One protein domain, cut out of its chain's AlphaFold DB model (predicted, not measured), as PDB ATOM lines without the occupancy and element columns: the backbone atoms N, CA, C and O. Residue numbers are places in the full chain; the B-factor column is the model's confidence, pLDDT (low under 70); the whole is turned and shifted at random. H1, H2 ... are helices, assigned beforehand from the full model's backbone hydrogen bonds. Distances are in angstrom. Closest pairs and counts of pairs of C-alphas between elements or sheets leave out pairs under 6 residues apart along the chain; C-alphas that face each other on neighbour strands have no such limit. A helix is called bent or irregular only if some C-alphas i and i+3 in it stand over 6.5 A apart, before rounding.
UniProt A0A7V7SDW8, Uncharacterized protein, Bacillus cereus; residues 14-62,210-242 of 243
ATOM      1  N   ILE A  14     178.224 266.386 195.972       63.09
ATOM      2  CA  ILE A  14     177.408 266.253 197.193       63.09
ATOM      3  C   ILE A  14     176.683 264.900 197.262       63.09
ATOM      4  O   ILE A  14     176.746 264.219 198.284       63.09
ATOM      5  N   GLY A  15     176.026 264.475 196.180       62.19
ATOM      6  CA  GLY A  15     175.351 263.177 196.117       62.19
ATOM      7  C   GLY A  15     176.320 261.996 196.239       62.19
ATOM      8  O   GLY A  15     175.995 260.999 196.882       62.19
ATOM      9  N   PHE A  16     177.523 262.121 195.671       67.38
ATOM     10  CA  PHE A  16     178.611 261.156 195.817       67.38
ATOM     11  C   PHE A  16     179.123 261.099 197.261       67.38
ATOM     12  O   PHE A  16     179.160 260.017 197.840       67.38
ATOM     13  N   PHE A  17     179.431 262.246 197.878       68.00
ATOM     14  CA  PHE A  17     179.839 262.319 199.284       68.00
ATOM     15  C   PHE A  17     178.762 261.758 200.216       68.00
ATOM     16  O   PHE A  17     179.078 260.980 201.111       68.00
ATOM     17  N   ARG A  18     177.480 262.056 199.970       65.88
ATOM     18  CA  ARG A  18     176.364 261.442 200.702       65.88
ATOM     19  C   ARG A  18     176.365 259.928 200.550       65.88
ATOM     20  O   ARG A  18     176.221 259.230 201.550       65.88
ATOM     21  N   ALA A  19     176.479 259.419 199.325       67.88
ATOM     22  CA  ALA A  19     176.489 257.982 199.075       67.88
ATOM     23  C   ALA A  19     177.675 257.303 199.772       67.88
ATOM     24  O   ALA A  19     177.498 256.245 200.372       67.88
ATOM     25  N   LEU A  20     178.848 257.940 199.759       75.69
ATOM     26  CA  LEU A  20     180.049 257.470 200.439       75.69
ATOM     27  C   LEU A  20     179.863 257.446 201.962       75.69
ATOM     28  O   LEU A  20     180.012 256.389 202.566       75.69
ATOM     29  N   ILE A  21     179.457 258.565 202.573       73.06
ATOM     30  CA  ILE A  21     179.204 258.658 204.022       73.06
ATOM     31  C   ILE A  21     178.135 257.648 204.441       73.06
ATOM     32  O   ILE A  21     178.329 256.909 205.399       73.06
ATOM     33  N   SER A  22     177.035 257.551 203.689       69.00
ATOM     34  CA  SER A  22     175.965 256.585 203.969       69.00
ATOM     35  C   SER A  22     176.473 255.145 203.886       69.00
ATOM     36  O   SER A  22     176.096 254.322 204.712       69.00
ATOM     37  N   SER A  23     177.352 254.839 202.926       72.62
ATOM     38  CA  SER A  23     177.957 253.507 202.784       72.62
ATOM     39  C   SER A  23     178.915 253.185 203.932       72.62
ATOM     40  O   SER A  23     178.912 252.055 204.420       72.62
ATOM     41  N   ILE A  24     179.696 254.167 204.399       78.94
ATOM     42  CA  ILE A  24     180.600 254.022 205.552       78.94
ATOM     43  C   ILE A  24     179.782 253.788 206.822       78.94
ATOM     44  O   ILE A  24     180.016 252.807 207.518       78.94
ATOM     45  N   LEU A  25     178.785 254.638 207.093       77.88
ATOM     46  CA  LEU A  25     177.900 254.504 208.253       77.88
ATOM     47  C   LEU A  25     177.185 253.151 208.256       77.88
ATOM     48  O   LEU A  25     177.149 252.472 209.278       77.88
ATOM     49  N   LEU A  26     176.670 252.727 207.100       76.00
ATOM     50  CA  LEU A  26     176.026 251.428 206.949       76.00
ATOM     51  C   LEU A  26     177.001 250.268 207.198       76.00
ATOM     52  O   LEU A  26     176.648 249.315 207.888       76.00
ATOM     53  N   SER A  27     178.228 250.351 206.677       79.06
ATOM     54  CA  SER A  27     179.261 249.324 206.881       79.06
ATOM     55  C   SER A  27     179.688 249.231 208.346       79.06
ATOM     56  O   SER A  27     179.743 248.132 208.892       79.06
ATOM     57  N   LEU A  28     179.921 250.372 209.006       82.44
ATOM     58  CA  LEU A  28     180.222 250.431 210.440       82.44
ATOM     59  C   LEU A  28     179.087 249.822 211.266       82.44
ATOM     60  O   LEU A  28     179.334 249.085 212.218       82.44
ATOM     61  N   LEU A  29     177.845 250.078 210.867       79.62
ATOM     62  CA  LEU A  29     176.670 249.540 211.528       79.62
ATOM     63  C   LEU A  29     176.537 248.019 211.346       79.62
ATOM     64  O   LEU A  29     176.287 247.313 212.322       79.62
ATOM     65  N   PHE A  30     176.757 247.486 210.141       79.56
ATOM     66  CA  PHE A  30     176.780 246.035 209.926       79.56
ATOM     67  C   PHE A  30     177.913 245.370 210.703       79.56
ATOM     68  O   PHE A  30     177.700 244.328 211.317       79.56
ATOM     69  N   MET A  31     179.092 245.991 210.730       83.50
ATOM     70  CA  MET A  31     180.225 245.514 211.517       83.50
ATOM     71  C   MET A  31     179.889 245.490 213.014       83.50
ATOM     72  O   MET A  31     180.133 244.483 213.672       83.50
ATOM     73  N   GLY A  32     179.246 246.540 213.535       83.19
ATOM     74  CA  GLY A  32     178.751 246.583 214.911       83.19
ATOM     75  C   GLY A  32     177.744 245.470 215.211       83.19
ATOM     76  O   GLY A  32     177.876 244.789 216.223       83.19
ATOM     77  N   LEU A  33     176.785 245.217 214.311       82.56
ATOM     78  CA  LEU A  33     175.832 244.108 214.452       82.56
ATOM     79  C   LEU A  33     176.516 242.735 214.425       82.56
ATOM     80  O   LEU A  33     176.121 241.857 215.188       82.56
ATOM     81  N   ILE A  34     177.538 242.547 213.585       82.69
ATOM     82  CA  ILE A  34     178.319 241.304 213.515       82.69
ATOM     83  C   ILE A  34     179.109 241.098 214.810       82.69
ATOM     84  O   ILE A  34     179.019 240.025 215.404       82.69
ATOM     85  N   ILE A  35     179.812 242.125 215.295       84.44
ATOM     86  CA  ILE A  35     180.541 242.069 216.567       84.44
ATOM     87  C   ILE A  35     179.562 241.760 217.702       84.44
ATOM     88  O   ILE A  35     179.748 240.783 218.418       84.44
ATOM     89  N   LEU A  36     178.456 242.497 217.817       82.06
ATOM     90  CA  LEU A  36     177.431 242.219 218.826       82.06
ATOM     91  C   LEU A  36     176.822 240.823 218.679       82.06
ATOM     92  O   LEU A  36     176.438 240.234 219.681       82.06
ATOM     93  N   SER A  37     176.731 240.269 217.467       83.56
ATOM     94  CA  SER A  37     176.250 238.899 217.257       83.56
ATOM     95  C   SER A  37     177.244 237.832 217.724       83.56
ATOM     96  O   SER A  37     176.825 236.772 218.179       83.56
ATOM     97  N   ALA A  38     178.549 238.116 217.675       81.06
ATOM     98  CA  ALA A  38     179.577 237.222 218.201       81.06
ATOM     99  C   ALA A  38     179.534 237.152 219.738       81.06
ATOM    100  O   ALA A  38     179.751 236.088 220.314       81.06
ATOM    101  N   TRP A  39     179.194 238.269 220.392       82.19
ATOM    102  CA  TRP A  39     179.066 238.362 221.851       82.19
ATOM    103  C   TRP A  39     177.678 237.912 222.336       82.19
ATOM    104  O   TRP A  39     177.548 237.283 223.382       82.19
ATOM    105  N   PHE A  40     176.640 238.160 221.536       83.44
ATOM    106  CA  PHE A  40     175.252 237.786 221.792       83.44
ATOM    107  C   PHE A  40     174.687 237.089 220.550       83.44
ATOM    108  O   PHE A  40     174.228 237.750 219.618       83.44
ATOM    109  N   LYS A  41     174.696 235.746 220.559       77.44
ATOM    110  CA  LYS A  41     174.492 234.827 219.410       77.44
ATOM    111  C   LYS A  41     173.238 235.040 218.532       77.44
ATOM    112  O   LYS A  41     173.077 234.349 217.534       77.44
ATOM    113  N   TRP A  42     172.369 235.998 218.850       82.12
ATOM    114  CA  TRP A  42     171.107 236.263 218.155       82.12
ATOM    115  C   TRP A  42     170.862 237.731 217.786       82.12
ATOM    116  O   TRP A  42     169.837 238.021 217.174       82.12
ATOM    117  N   THR A  43     171.769 238.668 218.091       84.50
ATOM    118  CA  THR A  43     171.531 240.114 217.877       84.50
ATOM    119  C   THR A  43     171.150 240.454 216.438       84.50
ATOM    120  O   THR A  43     170.207 241.209 216.202       84.50
ATOM    121  N   PHE A  44     171.831 239.852 215.461       80.88
ATOM    122  CA  PHE A  44     171.528 240.064 214.045       80.88
ATOM    123  C   PHE A  44     170.140 239.530 213.656       80.88
ATOM    124  O   PHE A  44     169.397 240.186 212.927       80.88
ATOM    125  N   VAL A  45     169.755 238.366 214.188       84.50
ATOM    126  CA  VAL A  45     168.433 237.766 213.953       84.50
ATOM    127  C   VAL A  45     167.338 238.618 214.593       84.50
ATOM    128  O   VAL A  45     166.352 238.928 213.929       84.50
ATOM    129  N   TYR A  46     167.530 239.077 215.834       86.69
ATOM    130  CA  TYR A  46     166.608 240.003 216.496       86.69
ATOM    131  C   TYR A  46     166.431 241.296 215.701       86.69
ATOM    132  O   TYR A  46     165.301 241.736 215.499       86.69
ATOM    133  N   TYR A  47     167.520 241.870 215.186       86.69
ATOM    134  CA  TYR A  47     167.448 243.042 214.318       86.69
ATOM    135  C   TYR A  47     166.587 242.783 213.070       86.69
ATOM    136  O   TYR A  47     165.690 243.576 212.777       86.69
ATOM    137  N   LEU A  48     166.803 241.667 212.364       85.50
ATOM    138  CA  LEU A  48     165.996 241.310 211.193       85.50
ATOM    139  C   LEU A  48     164.514 241.147 211.549       85.50
ATOM    140  O   LEU A  48     163.653 241.670 210.842       85.50
ATOM    141  N   VAL A  49     164.211 240.471 212.659       88.88
ATOM    142  CA  VAL A  49     162.835 240.287 213.139       88.88
ATOM    143  C   VAL A  49     162.185 241.636 213.453       88.88
ATOM    144  O   VAL A  49     161.068 241.884 212.997       88.88
ATOM    145  N   ILE A  50     162.866 242.536 214.167       89.88
ATOM    146  CA  ILE A  50     162.344 243.875 214.486       89.88
ATOM    147  C   ILE A  50     162.144 244.696 213.205       89.88
ATOM    148  O   ILE A  50     161.086 245.296 213.034       89.88
ATOM    149  N   SER A  51     163.106 244.684 212.278       89.31
ATOM    150  CA  SER A  51     163.018 245.380 210.985       89.31
ATOM    151  C   SER A  51     161.805 244.918 210.165       89.31
ATOM    152  O   SER A  51     161.024 245.738 209.674       89.31
ATOM    153  N   ILE A  52     161.589 243.602 210.070       89.25
ATOM    154  CA  ILE A  52     160.454 243.015 209.350       89.25
ATOM    155  C   ILE A  52     159.130 243.362 210.040       89.25
ATOM    156  O   ILE A  52     158.195 243.803 209.368       89.25
ATOM    157  N   ASN A  53     159.042 243.215 211.365       90.44
ATOM    158  CA  ASN A  53     157.837 243.564 212.122       90.44
ATOM    159  C   ASN A  53     157.501 245.051 211.992       90.44
ATOM    160  O   ASN A  53     156.349 245.400 211.745       90.44
ATOM    161  N   TYR A  54     158.504 245.925 212.077       90.75
ATOM    162  CA  TYR A  54     158.328 247.361 211.903       90.75
ATOM    163  C   TYR A  54     157.830 247.709 210.494       90.75
ATOM    164  O   TYR A  54     156.889 248.491 210.340       90.75
ATOM    165  N   TYR A  55     158.386 247.071 209.459       90.50
ATOM    166  CA  TYR A  55     157.868 247.195 208.096       90.50
ATOM    167  C   TYR A  55     156.404 246.763 207.994       90.50
ATOM    168  O   TYR A  55     155.598 247.483 207.402       90.50
ATOM    169  N   TYR A  56     156.037 245.613 208.564       90.69
ATOM    170  CA  TYR A  56     154.656 245.134 208.531       90.69
ATOM    171  C   TYR A  56     153.712 246.052 209.305       90.69
ATOM    172  O   TYR A  56     152.646 246.378 208.789       90.69
ATOM    173  N   TYR A  57     154.122 246.555 210.466       92.06
ATOM    174  CA  TYR A  57     153.381 247.568 211.208       92.06
ATOM    175  C   TYR A  57     153.108 248.811 210.347       92.06
ATOM    176  O   TYR A  57     151.958 249.236 210.210       92.06
ATOM    177  N   LEU A  58     154.129 249.370 209.687       89.31
ATOM    178  CA  LEU A  58     153.956 250.531 208.806       89.31
ATOM    179  C   LEU A  58     153.140 250.207 207.545       89.31
ATOM    180  O   LEU A  58     152.389 251.049 207.046       89.31
ATOM    181  N   LYS A  59     153.261 248.986 207.021       88.12
ATOM    182  CA  LYS A  59     152.471 248.498 205.887       88.12
ATOM    183  C   LYS A  59     150.990 248.400 206.243       88.12
ATOM    184  O   LYS A  59     150.175 248.877 205.460       88.12
ATOM    185  N   PHE A  60     150.649 247.790 207.376       89.25
ATOM    186  CA  PHE A  60     149.261 247.569 207.795       89.25
ATOM    187  C   PHE A  60     148.606 248.822 208.382       89.25
ATOM    188  O   PHE A  60     147.389 248.951 208.325       89.25
ATOM    189  N   SER A  61     149.396 249.787 208.858       88.25
ATOM    190  CA  SER A  61     148.904 251.113 209.254       88.25
ATOM    191  C   SER A  61     148.817 252.119 208.096       88.25
ATOM    192  O   SER A  61     148.507 253.287 208.334       88.25
ATOM    193  N   ASP A  62     149.065 251.698 206.844       86.88
ATOM    194  CA  ASP A  62     149.043 252.565 205.652       86.88
ATOM    195  C   ASP A  62     150.020 253.764 205.744       86.88
ATOM    196  O   ASP A  62     149.783 254.832 205.169       86.88
ATOM    197  N   ILE A 210     172.618 264.339 208.494       54.97
ATOM    198  CA  ILE A 210     173.081 263.829 209.795       54.97
ATOM    199  C   ILE A 210     171.916 263.249 210.608       54.97
ATOM    200  O   ILE A 210     172.108 262.333 211.402       54.97
ATOM    201  N   LYS A 211     170.686 263.718 210.369       56.12
ATOM    202  CA  LYS A 211     169.473 263.296 211.088       56.12
ATOM    203  C   LYS A 211     169.009 261.865 210.803       56.12
ATOM    204  O   LYS A 211     167.921 261.517 211.250       56.12
ATOM    205  N   GLY A 212     169.791 261.045 210.089       55.31
ATOM    206  CA  GLY A 212     169.480 259.649 209.765       55.31
ATOM    207  C   GLY A 212     168.786 258.934 210.926       55.31
ATOM    208  O   GLY A 212     169.399 258.616 211.939       55.31
ATOM    209  N   THR A 213     167.470 258.756 210.803       59.84
ATOM    210  CA  THR A 213     166.623 258.360 211.929       59.84
ATOM    211  C   THR A 213     166.690 256.845 212.154       59.84
ATOM    212  O   THR A 213     166.931 256.089 211.206       59.84
ATOM    213  N   PRO A 214     166.381 256.350 213.369       65.25
ATOM    214  CA  PRO A 214     166.169 254.920 213.623       65.25
ATOM    215  C   PRO A 214     165.168 254.266 212.652       65.25
ATOM    216  O   PRO A 214     165.251 253.075 212.369       65.25
ATOM    217  N   VAL A 215     164.250 255.058 212.086       68.81
ATOM    218  CA  VAL A 215     163.297 254.635 211.050       68.81
ATOM    219  C   VAL A 215     164.016 254.225 209.763       68.81
ATOM    220  O   VAL A 215     163.721 253.165 209.215       68.81
ATOM    221  N   THR A 216     164.984 255.020 209.296       69.75
ATOM    222  CA  THR A 216     165.808 254.692 208.118       69.75
ATOM    223  C   THR A 216     166.582 253.394 208.332       69.75
ATOM    224  O   THR A 216     166.672 252.577 207.418       69.75
ATOM    225  N   PHE A 217     167.084 253.179 209.551       73.88
ATOM    226  CA  PHE A 217     167.777 251.952 209.932       73.88
ATOM    227  C   PHE A 217     166.846 250.733 209.887       73.88
ATOM    228  O   PHE A 217     167.098 249.795 209.135       73.88
ATOM    229  N   LEU A 218     165.717 250.775 210.600       81.75
ATOM    230  CA  LEU A 218     164.761 249.664 210.641       81.75
ATOM    231  C   LEU A 218     164.129 249.356 209.278       81.75
ATOM    232  O   LEU A 218     163.720 248.222 209.037       81.75
ATOM    233  N   LEU A 219     164.044 250.333 208.375       82.75
ATOM    234  CA  LEU A 219     163.499 250.147 207.029       82.75
ATOM    235  C   LEU A 219     164.540 249.764 205.977       82.75
ATOM    236  O   LEU A 219     164.146 249.473 204.845       82.75
ATOM    237  N   PHE A 220     165.831 249.721 206.316       79.81
ATOM    238  CA  PHE A 220     166.902 249.478 205.351       79.81
ATOM    239  C   PHE A 220     166.680 248.191 204.541       79.81
ATOM    240  O   PHE A 220     166.561 248.235 203.313       79.81
ATOM    241  N   CYS A 221     166.541 247.049 205.223       79.81
ATOM    242  CA  CYS A 221     166.344 245.752 204.574       79.81
ATOM    243  C   CYS A 221     165.073 245.722 203.690       79.81
ATOM    244  O   CYS A 221     165.185 245.391 202.504       79.81
ATOM    245  N   PRO A 222     163.883 246.122 204.186       81.56
ATOM    246  CA  PRO A 222     162.684 246.242 203.358       81.56
ATOM    247  C   PRO A 222     162.863 247.134 202.122       81.56
ATOM    248  O   PRO A 222     162.455 246.751 201.023       81.56
ATOM    249  N   VAL A 223     163.480 248.312 202.263       81.94
ATOM    250  CA  VAL A 223     163.687 249.251 201.150       81.94
ATOM    251  C   VAL A 223     164.570 248.628 200.068       81.94
ATOM    252  O   VAL A 223     164.207 248.687 198.888       81.94
ATOM    253  N   CYS A 224     165.675 247.978 200.447       80.00
ATOM    254  CA  CYS A 224     166.554 247.277 199.510       80.00
ATOM    255  C   CYS A 224     165.803 246.195 198.722       80.00
ATOM    256  O   CYS A 224     165.889 246.160 197.491       80.00
ATOM    257  N   LEU A 225     164.996 245.371 199.398       82.88
ATOM    258  CA  LEU A 225     164.181 244.341 198.745       82.88
ATOM    259  C   LEU A 225     163.184 244.944 197.742       82.88
ATOM    260  O   LEU A 225     163.054 244.456 196.615       82.88
ATOM    261  N   HIS A 226     162.513 246.043 198.102       82.81
ATOM    262  CA  HIS A 226     161.575 246.741 197.211       82.81
ATOM    263  C   HIS A 226     162.249 247.334 195.971       82.81
ATOM    264  O   HIS A 226     161.657 247.314 194.885       82.81
ATOM    265  N   GLN A 227     163.469 247.855 196.115       82.88
ATOM    266  CA  GLN A 227     164.257 248.375 194.998       82.88
ATOM    267  C   GLN A 227     164.735 247.254 194.070       82.88
ATOM    268  O   GLN A 227     164.592 247.383 192.852       82.88
ATOM    269  N   MET A 228     165.243 246.146 194.622       84.44
ATOM    270  CA  MET A 228     165.627 244.958 193.847       84.44
ATOM    271  C   MET A 228     164.442 244.403 193.053       84.44
ATOM    272  O   MET A 228     164.560 244.129 191.857       84.44
ATOM    273  N   TRP A 229     163.267 244.326 193.677       85.62
ATOM    274  CA  TRP A 229     162.044 243.912 192.995       85.62
ATOM    275  C   TRP A 229     161.654 244.865 191.854       85.62
ATOM    276  O   TRP A 229     161.270 244.422 190.770       85.62
ATOM    277  N   GLY A 230     161.797 246.178 192.055       84.06
ATOM    278  CA  GLY A 230     161.584 247.174 191.000       84.06
ATOM    279  C   GLY A 230     162.540 247.006 189.812       84.06
ATOM    280  O   GLY A 230     162.118 247.110 188.660       84.06
ATOM    281  N   ILE A 231     163.812 246.677 190.071       87.12
ATOM    282  CA  ILE A 231     164.798 246.347 189.027       87.12
ATOM    283  C   ILE A 231     164.340 245.121 188.228       87.12
ATOM    284  O   ILE A 231     164.350 245.157 186.996       87.12
ATOM    285  N   PHE A 232     163.883 244.070 188.912       88.25
ATOM    286  CA  PHE A 232     163.382 242.859 188.266       88.25
ATOM    287  C   PHE A 232     162.150 243.127 187.381       88.25
ATOM    288  O   PHE A 232     162.116 242.692 186.227       88.25
ATOM    289  N   ILE A 233     161.165 243.898 187.866       86.75
ATOM    290  CA  ILE A 233     159.987 244.292 187.069       86.75
ATOM    291  C   ILE A 233     160.415 245.039 185.802       86.75
ATOM    292  O   ILE A 233     159.967 244.698 184.705       86.75
ATOM    293  N   ASN A 234     161.299 246.032 185.937       86.88
ATOM    294  CA  ASN A 234     161.800 246.804 184.802       86.88
ATOM    295  C   ASN A 234     162.483 245.910 183.762       86.88
ATOM    296  O   ASN A 234     162.234 246.056 182.565       86.88
ATOM    297  N   PHE A 235     163.323 244.974 184.212       88.00
ATOM    298  CA  PHE A 235     163.991 244.012 183.340       88.00
ATOM    299  C   PHE A 235     162.977 243.149 182.579       88.00
ATOM    300  O   PHE A 235     163.028 243.074 181.350       88.00
ATOM    301  N   ARG A 236     161.988 242.580 183.281       88.44
ATOM    302  CA  ARG A 236     160.915 241.784 182.668       88.44
ATOM    303  C   ARG A 236     160.117 242.585 181.636       88.44
ATOM    304  O   ARG A 236     159.838 242.083 180.550       88.44
ATOM    305  N   ASN A 237     159.762 243.829 181.948       84.81
ATOM    306  CA  ASN A 237     159.010 244.695 181.038       84.81
ATOM    307  C   ASN A 237     159.837 245.062 179.796       84.81
ATOM    308  O   ASN A 237     159.302 245.083 178.689       84.81
ATOM    309  N   LYS A 238     161.148 245.280 179.955       87.50
ATOM    310  CA  LYS A 238     162.072 245.499 178.833       87.50
ATOM    311  C   LYS A 238     162.138 244.287 177.901       87.50
ATOM    312  O   LYS A 238     162.196 244.479 176.692       87.50
ATOM    313  N   LEU A 239     162.117 243.066 178.439       87.31
ATOM    314  CA  LEU A 239     162.073 241.844 177.627       87.31
ATOM    315  C   LEU A 239     160.753 241.706 176.862       87.31
ATOM    316  O   LEU A 239     160.775 241.358 175.688       87.31
ATOM    317  N   LYS A 240     159.616 242.019 177.497       86.19
ATOM    318  CA  LYS A 240     158.298 241.963 176.843       86.19
ATOM    319  C   LYS A 240     158.166 242.939 175.677       86.19
ATOM    320  O   LYS A 240     157.606 242.562 174.668       86.19
ATOM    321  N   ARG A 241     158.699 244.160 175.801       78.88
ATOM    322  CA  ARG A 241     158.650 245.190 174.740       78.88
ATOM    323  C   ARG A 241     159.527 244.885 173.520       78.88
ATOM    324  O   ARG A 241     159.471 245.622 172.547       78.88
ATOM    325  N   LYS A 242     160.409 243.885 173.616       64.69
ATOM    326  CA  LYS A 242     161.277 243.440 172.517       64.69
ATOM    327  C   LYS A 242     160.688 242.270 171.722       64.69
ATOM    328  O   LYS A 242     161.304 241.871 170.741       64.69
TER     329      LYS A 242
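Overview. This is residues 14 to 62 and 210 to 242 of the 243 residues of an uncharacterized protein of Bacillus cereus (UniProt A0A7V7SDW8). Two helices, H1 and H2, meet near their ends as a V, and a third, H3, begins inside the open V, packs on H2 with residues 218 to 222, and then runs away from the other two as a long free arm. Residues 224 to 242, of which 224 to 240 belong to H3, stick out from the body. The printed part has 82 residues with three named helices, in the order H1, H2, H3, and no named strand; the class is all helix. The whole is loose, with a radius of gyration of the C-alphas of 16.2 A, and it spans 53 by 35 by 26 A, the arm of H3 making much of the length.

Along the chain. H1 is residues 14 to 39, 37.3 A from first to last C-alpha, beginning with C-alpha 14 at (177.408, 266.253, 197.193). H2 is residues 43 to 60, 25.6 A long, beginning with C-alpha 43 at (171.531, 240.114, 217.877). H3, the longest helix, is residues 214 to 240, 39.8 A long, ending with C-alpha 240 at (158.298, 241.963, 176.843). H3 is irregular: C-alphas 218 and 221 are 7.4 A apart, and it has a kink of 48 degrees near residue 221.

Arrangement. H1 touches H2 with residues 33 to 37 alone, and H2 touches H1 with residues 43 to 44 alone. Their closest C-alphas are those of Ser 37 and Thr 43, 4.9 A apart. The two helices run opposite ways at a steep tilt of 56 degrees. H2 also touches H3, with residues 48 to 55 of H2 and residues 218 to 222 of H3 alone. The closest C-alphas of this pair are those of Ser 51 and Leu 218, 4.6 A apart. H2 and H3 run the same way at a steep tilt of 69.8 degrees, only just short of about perpendicular; the line of H3 is a rough one. H1 and H3 are apart. In H1 and H2 every O i to N i+4 pair is within hydrogen-bond range; in H3 it is 21 of 23.

Size, cuts and confidence. The two C-alphas farthest apart are those of Trp 39 and Lys 242, at 52.7 A. Without the free stretch, the body of 63 residues spans 37 by 34 by 16 A. The link from H1 to H2, three residues, is tight. The link from H2 to H3 is across the cut: residues 63 to 209 are not printed, and C-alphas 62 and 210 are 26.9 A apart. The mean pLDDT of the printed part is 80.2; it is under 70 at residues 14 to 19, 22, 210 to 216 and 242.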